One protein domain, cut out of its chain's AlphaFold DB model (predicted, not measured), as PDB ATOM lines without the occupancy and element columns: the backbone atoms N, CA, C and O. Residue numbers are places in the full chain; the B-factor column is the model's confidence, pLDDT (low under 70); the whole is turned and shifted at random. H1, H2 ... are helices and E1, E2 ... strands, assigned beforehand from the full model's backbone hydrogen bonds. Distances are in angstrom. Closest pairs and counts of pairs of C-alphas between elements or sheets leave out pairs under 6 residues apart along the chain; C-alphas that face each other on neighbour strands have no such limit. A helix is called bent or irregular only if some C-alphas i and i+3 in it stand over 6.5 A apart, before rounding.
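AT A GLANCE: This is residues 175 to 258 of the 258 residues of an uncharacterized protein of Candidatus Woesearchaeota archaeon (UniProt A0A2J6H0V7). A small wall of three strands, E2, E1 and E3, has helix H3 lying across one face, with H2 and H4, packed on each other, gathered on that same side and only grazing the sheet. H1 follows at the end of E1, and the unnamed residues 191 to 206 loop from it past the E2 edge to H2. The printed part has 84 residues with four named helices and three named strands, in the order E1 H1 H2 E2 H3 H4 E3; the sheet, in the order E2 E1 E3, is antiparallel, and the class is mixed, helices and strands. It is compact, with a radius of gyration of the C-alphas of 12.6 A, and rounded, spanning 31 by 31 by 25 A.

IN THESE COORDINATES: Find C-alpha 182 at (194.246, 165.615, 213.230); there E1 begins, and residues 182 to 186 run 13.4 A. H1 follows as residues 187 to 190, 6.5 A. After residues 191 to 206, look for H2 at residues 207 to 212, 9.1 A, then E2 at residues 213 to 217, 13.6 A. H3, residues 221 to 231, begins at (203.126, 158.704, 211.877) and is 15.1 A long; it is irregular, but only just: C-alphas 223 and 226 are 6.9 A apart. H4, residues 234 to 245, runs 16.6 A, and E3, residues 252 to 254, runs 6.5 A to C-alpha 254 at (190.784, 170.288, 215.860).

HOW THE PARTS SIT: Start at E1, the inner strand. E2 is its antiparallel neighbour at 154 degrees, with N 183 and O 216 at 2.8 A and N 185 and O 214 at 3.0 A. E3 is antiparallel to E1 at 165 degrees; C-alphas 183 and 253 face each other at 5.0 A, but no N and O pair across them is within hydrogen-bond range. H3 is on the sheet at a height over the sheet of 9.5 A, over E1 and only just over E2, with 3 C-alphas there; it runs across the strands, at 64 degrees to E1 on the local plane. Its closest C-alpha pair with E1 is Phe 182 and Ile 228, 7.3 A. E2, H3 H4 and E3 form a split strand-helix-strand unit, two strands running the same way with E1 between them, and its crossover is left-handed. H4 touches H2 with residues 237 to 241 alone, closest at the C-alphas of Phe 209 and Ile 241, 6.4 A, at a steep tilt of 40 degrees, the same way. H1 only grazes the sheet and only just touches H2, with 3 pairs of C-alphas within 8 A, the closest being Glu 187 and Ile 212 at 5.7 A. H3 and H4 are apart. In H2 and H4 every O i to N i+4 pair is within hydrogen-bond range, in H3 5 of 7; H1 is too short for such a pair.

THE WHOLE: The two C-alphas farthest apart are those of Arg 220 and Asn 246, 33.9 A. The printed part has no cut and ends at residue 258, the chain's last. The link from H1 to H2 is long, with 16 residues. Mean pLDDT of the printed part is 75.1; look for values under 70 at residues 188 to 201 and 247 to 258.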
ATOM      1  N   LYS A 175     193.782 180.434 218.975       86.94
ATOM      2  CA  LYS A 175     194.758 181.521 219.201       86.94
ATOM      3  C   LYS A 175     196.194 181.110 218.874       86.94
ATOM      4  O   LYS A 175     197.025 181.952 218.560       86.94
ATOM      5  N   LYS A 176     196.496 179.817 219.015       86.62
ATOM      6  CA  LYS A 176     197.806 179.229 218.730       86.62
ATOM      7  C   LYS A 176     197.651 178.157 217.670       86.62
ATOM      8  O   LYS A 176     196.719 177.353 217.716       86.62
ATOM      9  N   ARG A 177     198.595 178.131 216.736       84.12
ATOM     10  CA  ARG A 177     198.639 177.110 215.700       84.12
ATOM     11  C   ARG A 177     199.065 175.772 216.311       84.12
ATOM     12  O   ARG A 177     200.088 175.701 216.983       84.12
ATOM     13  N   ILE A 178     198.297 174.716 216.057       86.25
ATOM     14  CA  ILE A 178     198.728 173.334 216.289       86.25
ATOM     15  C   ILE A 178     199.681 172.901 215.172       86.25
ATOM     16  O   ILE A 178     199.468 173.236 214.003       86.25
ATOM     17  N   ALA A 179     200.734 172.174 215.540       86.62
ATOM     18  CA  ALA A 179     201.768 171.731 214.605       86.62
ATOM     19  C   ALA A 179     201.263 170.645 213.638       86.62
ATOM     20  O   ALA A 179     201.649 170.626 212.475       86.62
ATOM     21  N   SER A 180     200.351 169.789 214.107       86.75
ATOM     22  CA  SER A 180     199.755 168.709 213.318       86.75
ATOM     23  C   SER A 180     198.248 168.871 213.239       86.75
ATOM     24  O   SER A 180     197.596 169.137 214.247       86.75
ATOM     25  N   ARG A 181     197.689 168.656 212.048       83.81
ATOM     26  CA  ARG A 181     196.244 168.550 211.836       83.81
ATOM     27  C   ARG A 181     195.804 167.112 212.087       83.81
ATOM     28  O   ARG A 181     196.372 166.189 211.511       83.81
ATOM     29  N   PHE A 182     194.780 166.934 212.913       86.88
ATOM     30  CA  PHE A 182     194.246 165.615 213.230       86.88
ATOM     31  C   PHE A 182     192.760 165.682 213.594       86.88
ATOM     32  O   PHE A 182     192.239 166.706 214.034       86.88
ATOM     33  N   LEU A 183     192.076 164.560 213.424       86.00
ATOM     34  CA  LEU A 183     190.720 164.319 213.887       86.00
ATOM     35  C   LEU A 183     190.774 163.450 215.146       86.00
ATOM     36  O   LEU A 183     191.412 162.398 215.142       86.00
ATOM     37  N   LEU A 184     190.066 163.872 216.194       87.19
ATOM     38  CA  LEU A 184     189.874 163.106 217.422       87.19
ATOM     39  C   LEU A 184     188.413 162.658 217.506       87.19
ATOM     40  O   LEU A 184     187.502 163.481 217.575       87.19
ATOM     41  N   TYR A 185     188.169 161.355 217.535       81.94
ATOM     42  CA  TYR A 185     186.811 160.816 217.525       81.94
ATOM     43  C   TYR A 185     186.634 159.717 218.564       81.94
ATOM     44  O   TYR A 185     187.585 159.041 218.937       81.94
ATOM     45  N   GLY A 186     185.401 159.532 219.041       80.94
ATOM     46  CA  GLY A 186     185.076 158.419 219.929       80.94
ATOM     47  C   GLY A 186     185.185 157.082 219.194       80.94
ATOM     48  O   GLY A 186     184.672 156.954 218.079       80.94
ATOM     49  N   GLU A 187     185.804 156.081 219.816       71.75
ATOM     50  CA  GLU A 187     186.087 154.775 219.202       71.75
ATOM     51  C   GLU A 187     184.820 154.091 218.651       71.75
ATOM     52  O   GLU A 187     184.803 153.578 217.533       71.75
ATOM     53  N   ASN A 188     183.700 154.215 219.366       66.00
ATOM     54  CA  ASN A 188     182.421 153.606 218.988       66.00
ATOM     55  C   ASN A 188     181.668 154.331 217.853       66.00
ATOM     56  O   ASN A 188     180.629 153.853 217.398       66.00
ATOM     57  N   ILE A 189     182.137 155.504 217.410       60.12
ATOM     58  CA  ILE A 189     181.412 156.349 216.447       60.12
ATOM     59  C   ILE A 189     181.692 155.917 214.999       60.12
ATOM     60  O   ILE A 189     180.794 155.976 214.156       60.12
ATOM     61  N   PHE A 190     182.910 155.453 214.707       54.19
ATOM     62  CA  PHE A 190     183.336 155.112 213.343       54.19
ATOM     63  C   PHE A 190     183.197 153.634 212.972       54.19
ATOM     64  O   PHE A 190     183.190 153.329 211.784       54.19
ATOM     65  N   SER A 191     182.932 152.732 213.923       48.78
ATOM     66  CA  SER A 191     182.537 151.348 213.596       48.78
ATOM     67  C   SER A 191     181.269 151.276 212.723       48.78
ATOM     68  O   SER A 191     181.025 150.274 212.058       48.78
ATOM     69  N   LYS A 192     180.473 152.359 212.668       47.38
ATOM     70  CA  LYS A 192     179.245 152.480 211.860       47.38
ATOM     71  C   LYS A 192     179.404 153.272 210.552       47.38
ATOM     72  O   LYS A 192     178.521 153.193 209.697       47.38
ATOM     73  N   ILE A 193     180.481 154.046 210.382       48.00
ATOM     74  CA  ILE A 193     180.708 154.921 209.218       48.00
ATOM     75  C   ILE A 193     181.916 154.355 208.464       48.00
ATOM     76  O   ILE A 193     183.053 154.666 208.788       48.00
ATOM     77  N   GLY A 194     181.622 153.452 207.525       43.94
ATOM     78  CA  GLY A 194     182.532 152.523 206.843       43.94
ATOM     79  C   GLY A 194     184.021 152.884 206.725       43.94
ATOM     80  O   GLY A 194     184.365 153.966 206.269       43.94
ATOM     81  N   ASN A 195     184.857 151.895 207.066       39.97
ATOM     82  CA  ASN A 195     186.207 151.510 206.599       39.97
ATOM     83  C   ASN A 195     187.289 152.551 206.243       39.97
ATOM     84  O   ASN A 195     188.387 152.134 205.889       39.97
ATOM     85  N   PHE A 196     187.068 153.862 206.341       45.62
ATOM     86  CA  PHE A 196     188.076 154.846 205.921       45.62
ATOM     87  C   PHE A 196     189.069 155.238 207.031       45.62
ATOM     88  O   PHE A 196     190.087 155.852 206.739       45.62
ATOM     89  N   PHE A 197     188.809 154.868 208.294       52.94
ATOM     90  CA  PHE A 197     189.596 155.323 209.456       52.94
ATOM     91  C   PHE A 197     189.852 154.228 210.502       52.94
ATOM     92  O   PHE A 197     189.771 154.455 211.710       52.94
ATOM     93  N   THR A 198     190.126 153.003 210.060       46.31
ATOM     94  CA  THR A 198     190.390 151.873 210.960       46.31
ATOM     95  C   THR A 198     191.871 151.532 210.995       46.31
ATOM     96  O   THR A 198     192.303 150.596 210.329       46.31
ATOM     97  N   LYS A 199     192.628 152.283 211.801       54.16
ATOM     98  CA  LYS A 199     193.752 151.780 212.609       54.16
ATOM     99  C   LYS A 199     194.112 152.833 213.664       54.16
ATOM    100  O   LYS A 199     194.399 153.977 213.335       54.16
ATOM    101  N   LYS A 200     194.059 152.450 214.946       60.78
ATOM    102  CA  LYS A 200     194.596 153.258 216.052       60.78
ATOM    103  C   LYS A 200     196.112 153.305 215.908       60.78
ATOM    104  O   LYS A 200     196.795 152.359 216.285       60.78
ATOM    105  N   GLU A 201     196.633 154.371 215.319       67.19
ATOM    106  CA  GLU A 201     198.076 154.480 215.094       67.19
ATOM    107  C   GLU A 201     198.808 155.201 216.229       67.19
ATOM    108  O   GLU A 201     199.985 154.925 216.455       67.19
ATOM    109  N   ILE A 202     198.125 156.071 216.978       79.12
ATOM    110  CA  ILE A 202     198.708 156.872 218.060       79.12
ATOM    111  C   ILE A 202     198.028 156.512 219.377       79.12
ATOM    112  O   ILE A 202     196.807 156.609 219.487       79.12
ATOM    113  N   ASN A 203     198.837 156.147 220.371       84.69
ATOM    114  CA  ASN A 203     198.412 155.987 221.756       84.69
ATOM    115  C   ASN A 203     199.025 157.112 222.596       84.69
ATOM    116  O   ASN A 203     200.194 157.456 222.430       84.69
ATOM    117  N   THR A 204     198.220 157.678 223.487       87.25
ATOM    118  CA  THR A 204     198.679 158.566 224.564       87.25
ATOM    119  C   THR A 204     199.141 157.745 225.774       87.25
ATOM    120  O   THR A 204     198.970 156.526 225.796       87.25
ATOM    121  N   GLU A 205     199.690 158.387 226.804       88.88
ATOM    122  CA  GLU A 205     200.029 157.715 228.071       88.88
ATOM    123  C   GLU A 205     198.780 157.296 228.872       88.88
ATOM    124  O   GLU A 205     198.821 156.336 229.639       88.88
ATOM    125  N   SER A 206     197.637 157.962 228.664       92.25
ATOM    126  CA  SER A 206     196.388 157.617 229.343       92.25
ATOM    127  C   SER A 206     195.711 156.413 228.686       92.25
ATOM    128  O   SER A 206     195.098 156.501 227.618       92.25
ATOM    129  N   ILE A 207     195.766 155.269 229.374       90.62
ATOM    130  CA  ILE A 207     195.077 154.034 228.966       90.62
ATOM    131  C   ILE A 207     193.570 154.278 228.822       90.62
ATOM    132  O   ILE A 207     192.948 153.778 227.884       90.62
ATOM    133  N   GLU A 208     192.974 155.048 229.734       90.69
ATOM    134  CA  GLU A 208     191.547 155.361 229.691       90.69
ATOM    135  C   GLU A 208     191.188 156.220 228.476       90.69
ATOM    136  O   GLU A 208     190.227 155.913 227.770       90.69
ATOM    137  N   PHE A 209     191.992 157.242 228.169       91.38
ATOM    138  CA  PHE A 209     191.782 158.075 226.988       91.38
ATOM    139  C   PHE A 209     191.805 157.237 225.705       91.38
ATOM    140  O   PHE A 209     190.895 157.330 224.877       91.38
ATOM    141  N   ASN A 210     192.803 156.359 225.575       89.19
ATOM    142  CA  ASN A 210     192.977 155.498 224.404       89.19
ATOM    143  C   ASN A 210     191.870 154.441 224.247       89.19
ATOM    144  O   ASN A 210     191.738 153.880 223.162       89.19
ATOM    145  N   LYS A 211     191.096 154.132 225.298       87.94
ATOM    146  CA  LYS A 211     189.905 153.254 225.228       87.94
ATOM    147  C   LYS A 211     188.650 153.979 224.744       87.94
ATOM    148  O   LYS A 211     187.677 153.341 224.366       87.94
ATOM    149  N   ILE A 212     188.627 155.305 224.851       87.44
ATOM    150  CA  ILE A 212     187.439 156.110 224.556       87.44
ATOM    151  C   ILE A 212     187.589 156.795 223.200       87.44
ATOM    152  O   ILE A 212     186.611 156.920 222.457       87.44
ATOM    153  N   PHE A 213     188.804 157.224 222.866       87.81
ATOM    154  CA  PHE A 213     189.092 158.015 221.683       87.81
ATOM    155  C   PHE A 213     190.084 157.334 220.739       87.81
ATOM    156  O   PHE A 213     190.910 156.511 221.126       87.81
ATOM    157  N   ALA A 214     189.997 157.725 219.475       84.56
ATOM    158  CA  ALA A 214     190.907 157.357 218.408       84.56
ATOM    159  C   ALA A 214     191.256 158.589 217.560       84.56
ATOM    160  O   ALA A 214     190.565 159.615 217.589       84.56
ATOM    161  N   PHE A 215     192.349 158.466 216.812       84.69
ATOM    162  CA  PHE A 215     192.937 159.537 216.020       84.69
ATOM    163  C   PHE A 215     192.924 159.200 214.536       84.69
ATOM    164  O   PHE A 215     193.175 158.062 214.150       84.69
ATOM    165  N   SER A 216     192.723 160.222 213.708       81.00
ATOM    166  CA  SER A 216     193.016 160.180 212.278       81.00
ATOM    167  C   SER A 216     193.835 161.408 211.895       81.00
ATOM    168  O   SER A 216     193.591 162.507 212.384       81.00
ATOM    169  N   TYR A 217     194.829 161.218 211.041       83.31
ATOM    170  CA  TYR A 217     195.695 162.272 210.529       83.31
ATOM    171  C   TYR A 217     196.178 161.877 209.132       83.31
ATOM    172  O   TYR A 217     196.139 160.703 208.764       83.31
ATOM    173  N   ASN A 218     196.622 162.863 208.355       78.25
ATOM    174  CA  ASN A 218     197.217 162.643 207.040       78.25
ATOM    175  C   ASN A 218     198.725 162.883 207.149       78.25
ATOM    176  O   ASN A 218     199.118 163.960 207.589       78.25
ATOM    177  N   GLY A 219     199.548 161.917 206.739       80.25
ATOM    178  CA  GLY A 219     201.011 162.033 206.754       80.25
ATOM    179  C   GLY A 219     201.703 160.859 207.447       80.25
ATOM    180  O   GLY A 219     201.062 159.874 207.813       80.25
ATOM    181  N   ARG A 220     203.028 160.952 207.614       79.94
ATOM    182  CA  ARG A 220     203.827 159.919 208.292       79.94
ATOM    183  C   ARG A 220     203.610 159.987 209.805       79.94
ATOM    184  O   ARG A 220     203.662 161.063 210.399       79.94
ATOM    185  N   LYS A 221     203.393 158.830 210.435       80.88
ATOM    186  CA  LYS A 221     203.126 158.704 211.877       80.88
ATOM    187  C   LYS A 221     204.171 159.408 212.739       80.88
ATOM    188  O   LYS A 221     203.805 160.173 213.629       80.88
ATOM    189  N   ASP A 222     205.446 159.159 212.464       80.31
ATOM    190  CA  ASP A 222     206.554 159.576 213.328       80.31
ATOM    191  C   ASP A 222     206.656 161.106 213.449       80.31
ATOM    192  O   ASP A 222     206.998 161.635 214.506       80.31
ATOM    193  N   GLU A 223     206.253 161.830 212.402       79.94
ATOM    194  CA  GLU A 223     206.251 163.296 212.359       79.94
ATOM    195  C   GLU A 223     205.063 163.901 213.127       79.94
ATOM    196  O   GLU A 223     205.168 164.962 213.754       79.94
ATOM    197  N   HIS A 224     203.907 163.233 213.098       84.56
ATOM    198  CA  HIS A 224     202.668 163.794 213.629       84.56
ATOM    199  C   HIS A 224     202.339 163.331 215.044       84.56
ATOM    200  O   HIS A 224     201.796 164.130 215.809       84.56
ATOM    201  N   ALA A 225     202.689 162.098 215.416       86.81
ATOM    202  CA  ALA A 225     202.292 161.485 216.680       86.81
ATOM    203  C   ALA A 225     202.729 162.311 217.895       86.81
ATOM    204  O   ALA A 225     201.903 162.654 218.741       86.81
ATOM    205  N   ILE A 226     204.002 162.711 217.936       87.94
ATOM    206  CA  ILE A 226     204.564 163.501 219.039       87.94
ATOM    207  C   ILE A 226     203.846 164.851 219.157       87.94
ATOM    208  O   ILE A 226     203.493 165.286 220.249       87.94
ATOM    209  N   ASN A 227     203.591 165.508 218.028       88.44
ATOM    210  CA  ASN A 227     202.924 166.807 217.983       88.44
ATOM    211  C   ASN A 227     201.445 166.723 218.402       88.44
ATOM    212  O   ASN A 227     200.938 167.625 219.077       88.44
ATOM    213  N   ILE A 228     200.762 165.633 218.043       88.62
ATOM    214  CA  ILE A 228     199.381 165.354 218.453       88.62
ATOM    215  C   ILE A 228     199.321 165.114 219.965       88.62
ATOM    216  O   ILE A 228     198.532 165.760 220.651       88.62
ATOM    217  N   VAL A 229     200.200 164.261 220.499       88.44
ATOM    218  CA  VAL A 229     200.267 163.955 221.940       88.44
ATOM    219  C   VAL A 229     200.609 165.211 222.747       88.44
ATOM    220  O   VAL A 229     199.928 165.508 223.724       88.44
ATOM    221  N   LYS A 230     201.574 166.025 222.293       88.69
ATOM    222  CA  LYS A 230     201.905 167.321 222.919       88.69
ATOM    223  C   LYS A 230     200.726 168.297 222.939       88.69
ATOM    224  O   LYS A 230     200.593 169.075 223.880       88.69
ATOM    225  N   SER A 231     199.868 168.262 221.918       87.81
ATOM    226  CA  SER A 231     198.660 169.099 221.859       87.81
ATOM    227  C   SER A 231     197.581 168.645 222.852       87.81
ATOM    228  O   SER A 231     196.692 169.423 223.197       87.81
ATOM    229  N   LEU A 232     197.666 167.406 223.340       89.06
ATOM    230  CA  LEU A 232     196.745 166.799 224.293       89.06
ATOM    231  C   LEU A 232     197.439 166.569 225.635       89.06
ATOM    232  O   LEU A 232     197.676 165.432 226.033       89.06
ATOM    233  N   SER A 233     197.743 167.652 226.352       89.81
ATOM    234  CA  SER A 233     198.252 167.553 227.729       89.81
ATOM    235  C   SER A 233     197.356 166.655 228.610       89.81
ATOM    236  O   SER A 233     196.149 166.580 228.347       89.81
ATOM    237  N   PRO A 234     197.888 166.027 229.676       92.44
ATOM    238  CA  PRO A 234     197.101 165.165 230.566       92.44
ATOM    239  C   PRO A 234     195.801 165.818 231.060       92.44
ATOM    240  O   PRO A 234     194.729 165.228 230.960       92.44
ATOM    241  N   ALA A 235     195.854 167.101 231.435       92.31
ATOM    242  CA  ALA A 235     194.677 167.862 231.857       92.31
ATOM    243  C   ALA A 235     193.606 168.018 230.754       92.31
ATOM    244  O   ALA A 235     192.410 168.085 231.045       92.31
ATOM    245  N   ILE A 236     194.002 168.092 229.477       90.56
ATOM    246  CA  ILE A 236     193.057 168.109 228.347       90.56
ATOM    247  C   ILE A 236     192.431 166.724 228.173       90.56
ATOM    248  O   ILE A 236     191.222 166.631 227.969       90.56
ATOM    249  N   GLN A 237     193.230 165.659 228.274       92.56
ATOM    250  CA  GLN A 237     192.743 164.284 228.156       92.56
ATOM    251  C   GLN A 237     191.694 163.971 229.230       92.56
ATOM    252  O   GLN A 237     190.607 163.506 228.893       92.56
ATOM    253  N   GLU A 238     191.961 164.312 230.494       92.94
ATOM    254  CA  GLU A 238     191.012 164.142 231.605       92.94
ATOM    255  C   GLU A 238     189.703 164.904 231.371       92.94
ATOM    256  O   GLU A 238     188.615 164.340 231.509       92.94
ATOM    257  N   LYS A 239     189.786 166.169 230.936       91.12
ATOM    258  CA  LYS A 239     188.595 166.965 230.603       91.12
ATOM    259  C   LYS A 239     187.785 166.339 229.471       91.12
ATOM    260  O   LYS A 239     186.560 166.314 229.550       91.12
ATOM    261  N   LEU A 240     188.441 165.825 228.432       90.75
ATOM    262  CA  LEU A 240     187.767 165.161 227.314       90.75
ATOM    263  C   LEU A 240     187.102 163.846 227.741       90.75
ATOM    264  O   LEU A 240     185.978 163.579 227.317       90.75
ATOM    265  N   ILE A 241     187.750 163.060 228.607       90.62
ATOM    266  CA  ILE A 241     187.162 161.852 229.208       90.62
ATOM    267  C   ILE A 241     185.915 162.226 230.013       90.62
ATOM    268  O   ILE A 241     184.851 161.649 229.792       90.62
ATOM    269  N   HIS A 242     186.019 163.220 230.897       90.19
ATOM    270  CA  HIS A 242     184.901 163.683 231.717       90.19
ATOM    271  C   HIS A 242     183.734 164.189 230.857       90.19
ATOM    272  O   HIS A 242     182.588 163.787 231.057       90.19
ATOM    273  N   LEU A 243     184.024 165.002 229.835       86.94
ATOM    274  CA  LEU A 243     183.016 165.466 228.880       86.94
ATOM    275  C   LEU A 243     182.335 164.297 228.164       86.94
ATOM    276  O   LEU A 243     181.120 164.327 227.991       86.94
ATOM    277  N   LYS A 244     183.080 163.262 227.765       83.75
ATOM    278  CA  LYS A 244     182.506 162.102 227.074       83.75
ATOM    279  C   LYS A 244     181.681 161.201 227.992       83.75
ATOM    280  O   LYS A 244     180.684 160.656 227.535       83.75
ATOM    281  N   LYS A 245     182.058 161.059 229.265       84.62
ATOM    282  CA  LYS A 245     181.262 160.321 230.261       84.62
ATOM    283  C   LYS A 245     179.949 161.030 230.588       84.62
ATOM    284  O   LYS A 245     178.938 160.370 230.780       84.62
ATOM    285  N   ASN A 246     179.960 162.362 230.584       80.94
ATOM    286  CA  ASN A 246     178.785 163.171 230.906       80.94
ATOM    287  C   ASN A 246     177.956 163.567 229.675       80.94
ATOM    288  O   ASN A 246     176.936 164.238 229.818       80.94
ATOM    289  N   SER A 247     178.386 163.207 228.460       66.44
ATOM    290  CA  SER A 247     177.641 163.521 227.240       66.44
ATOM    291  C   SER A 247     177.786 162.446 226.159       66.44
ATOM    292  O   SER A 247     178.877 162.112 225.687       66.44
ATOM    293  N   ASP A 248     176.648 161.956 225.670       56.84
ATOM    294  CA  ASP A 248     176.619 160.915 224.639       56.84
ATOM    295  C   ASP A 248     177.068 161.410 223.245       56.84
ATOM    296  O   ASP A 248     177.432 160.607 222.382       56.84
ATOM    297  N   LEU A 249     177.126 162.729 223.012       51.53
ATOM    298  CA  LEU A 249     177.018 163.332 221.671       51.53
ATOM    299  C   LEU A 249     178.291 163.941 221.048       51.53
ATOM    300  O   LEU A 249     178.204 164.603 220.016       51.53
ATOM    301  N   LEU A 250     179.486 163.728 221.599       52.56
ATOM    302  CA  LEU A 250     180.663 164.485 221.145       52.56
ATOM    303  C   LEU A 250     181.422 163.877 219.946       52.56
ATOM    304  O   LEU A 250     181.965 162.772 220.026       52.56
ATOM    305  N   LYS A 251     181.520 164.663 218.860       54.00
ATOM    306  CA  LYS A 251     182.529 164.564 217.787       54.00
ATOM    307  C   LYS A 251     183.330 165.871 217.771       54.00
ATOM    308  O   LYS A 251     182.723 166.934 217.681       54.00
ATOM    309  N   TYR A 252     184.660 165.805 217.809       54.78
ATOM    310  CA  TYR A 252     185.517 166.992 217.750       54.78
ATOM    311  C   TYR A 252     186.460 166.927 216.549       54.78
ATOM    312  O   TYR A 252     187.037 165.890 216.246       54.78
ATOM    313  N   CYS A 253     186.660 168.053 215.869       47.12
ATOM    314  CA  CYS A 253     187.742 168.211 214.906       47.12
ATOM    315  C   CYS A 253     188.557 169.429 215.313       47.12
ATOM    316  O   CYS A 253     188.013 170.524 215.443       47.12
ATOM    317  N   LEU A 254     189.850 169.219 215.552       45.72
ATOM    318  CA  LEU A 254     190.784 170.288 215.860       45.72
ATOM    319  C   LEU A 254     191.594 170.564 214.602       45.72
ATOM    320  O   LEU A 254     192.432 169.766 214.187       45.72
ATOM    321  N   GLN A 255     191.327 171.705 213.980       43.88
ATOM    322  CA  GLN A 255     192.040 172.123 212.787       43.88
ATOM    323  C   GLN A 255     192.389 173.607 212.862       43.88
ATOM    324  O   GLN A 255     191.572 174.439 213.249       43.88
ATOM    325  N   THR A 256     193.611 173.930 212.449       31.73
ATOM    326  CA  THR A 256     194.048 175.296 212.175       31.73
ATOM    327  C   THR A 256     193.695 175.697 210.753       31.73
ATOM    328  O   THR A 256     193.880 174.937 209.802       31.73
ATOM    329  N   ILE A 257     193.181 176.912 210.623       30.83
ATOM    330  CA  ILE A 257     192.958 177.585 209.347       30.83
ATOM    331  C   ILE A 257     194.056 178.635 209.250       30.83
ATOM    332  O   ILE A 257     194.278 179.355 210.225       30.83
ATOM    333  N   GLN A 258     194.791 178.621 208.139       33.06
ATOM    334  CA  GLN A 258     195.814 179.619 207.825       33.06
ATOM    335  C   GLN A 258     195.168 180.881 207.270       33.06
ATOM    336  O   GLN A 258     194.170 180.735 206.528       33.06
TER     337      GLN A 258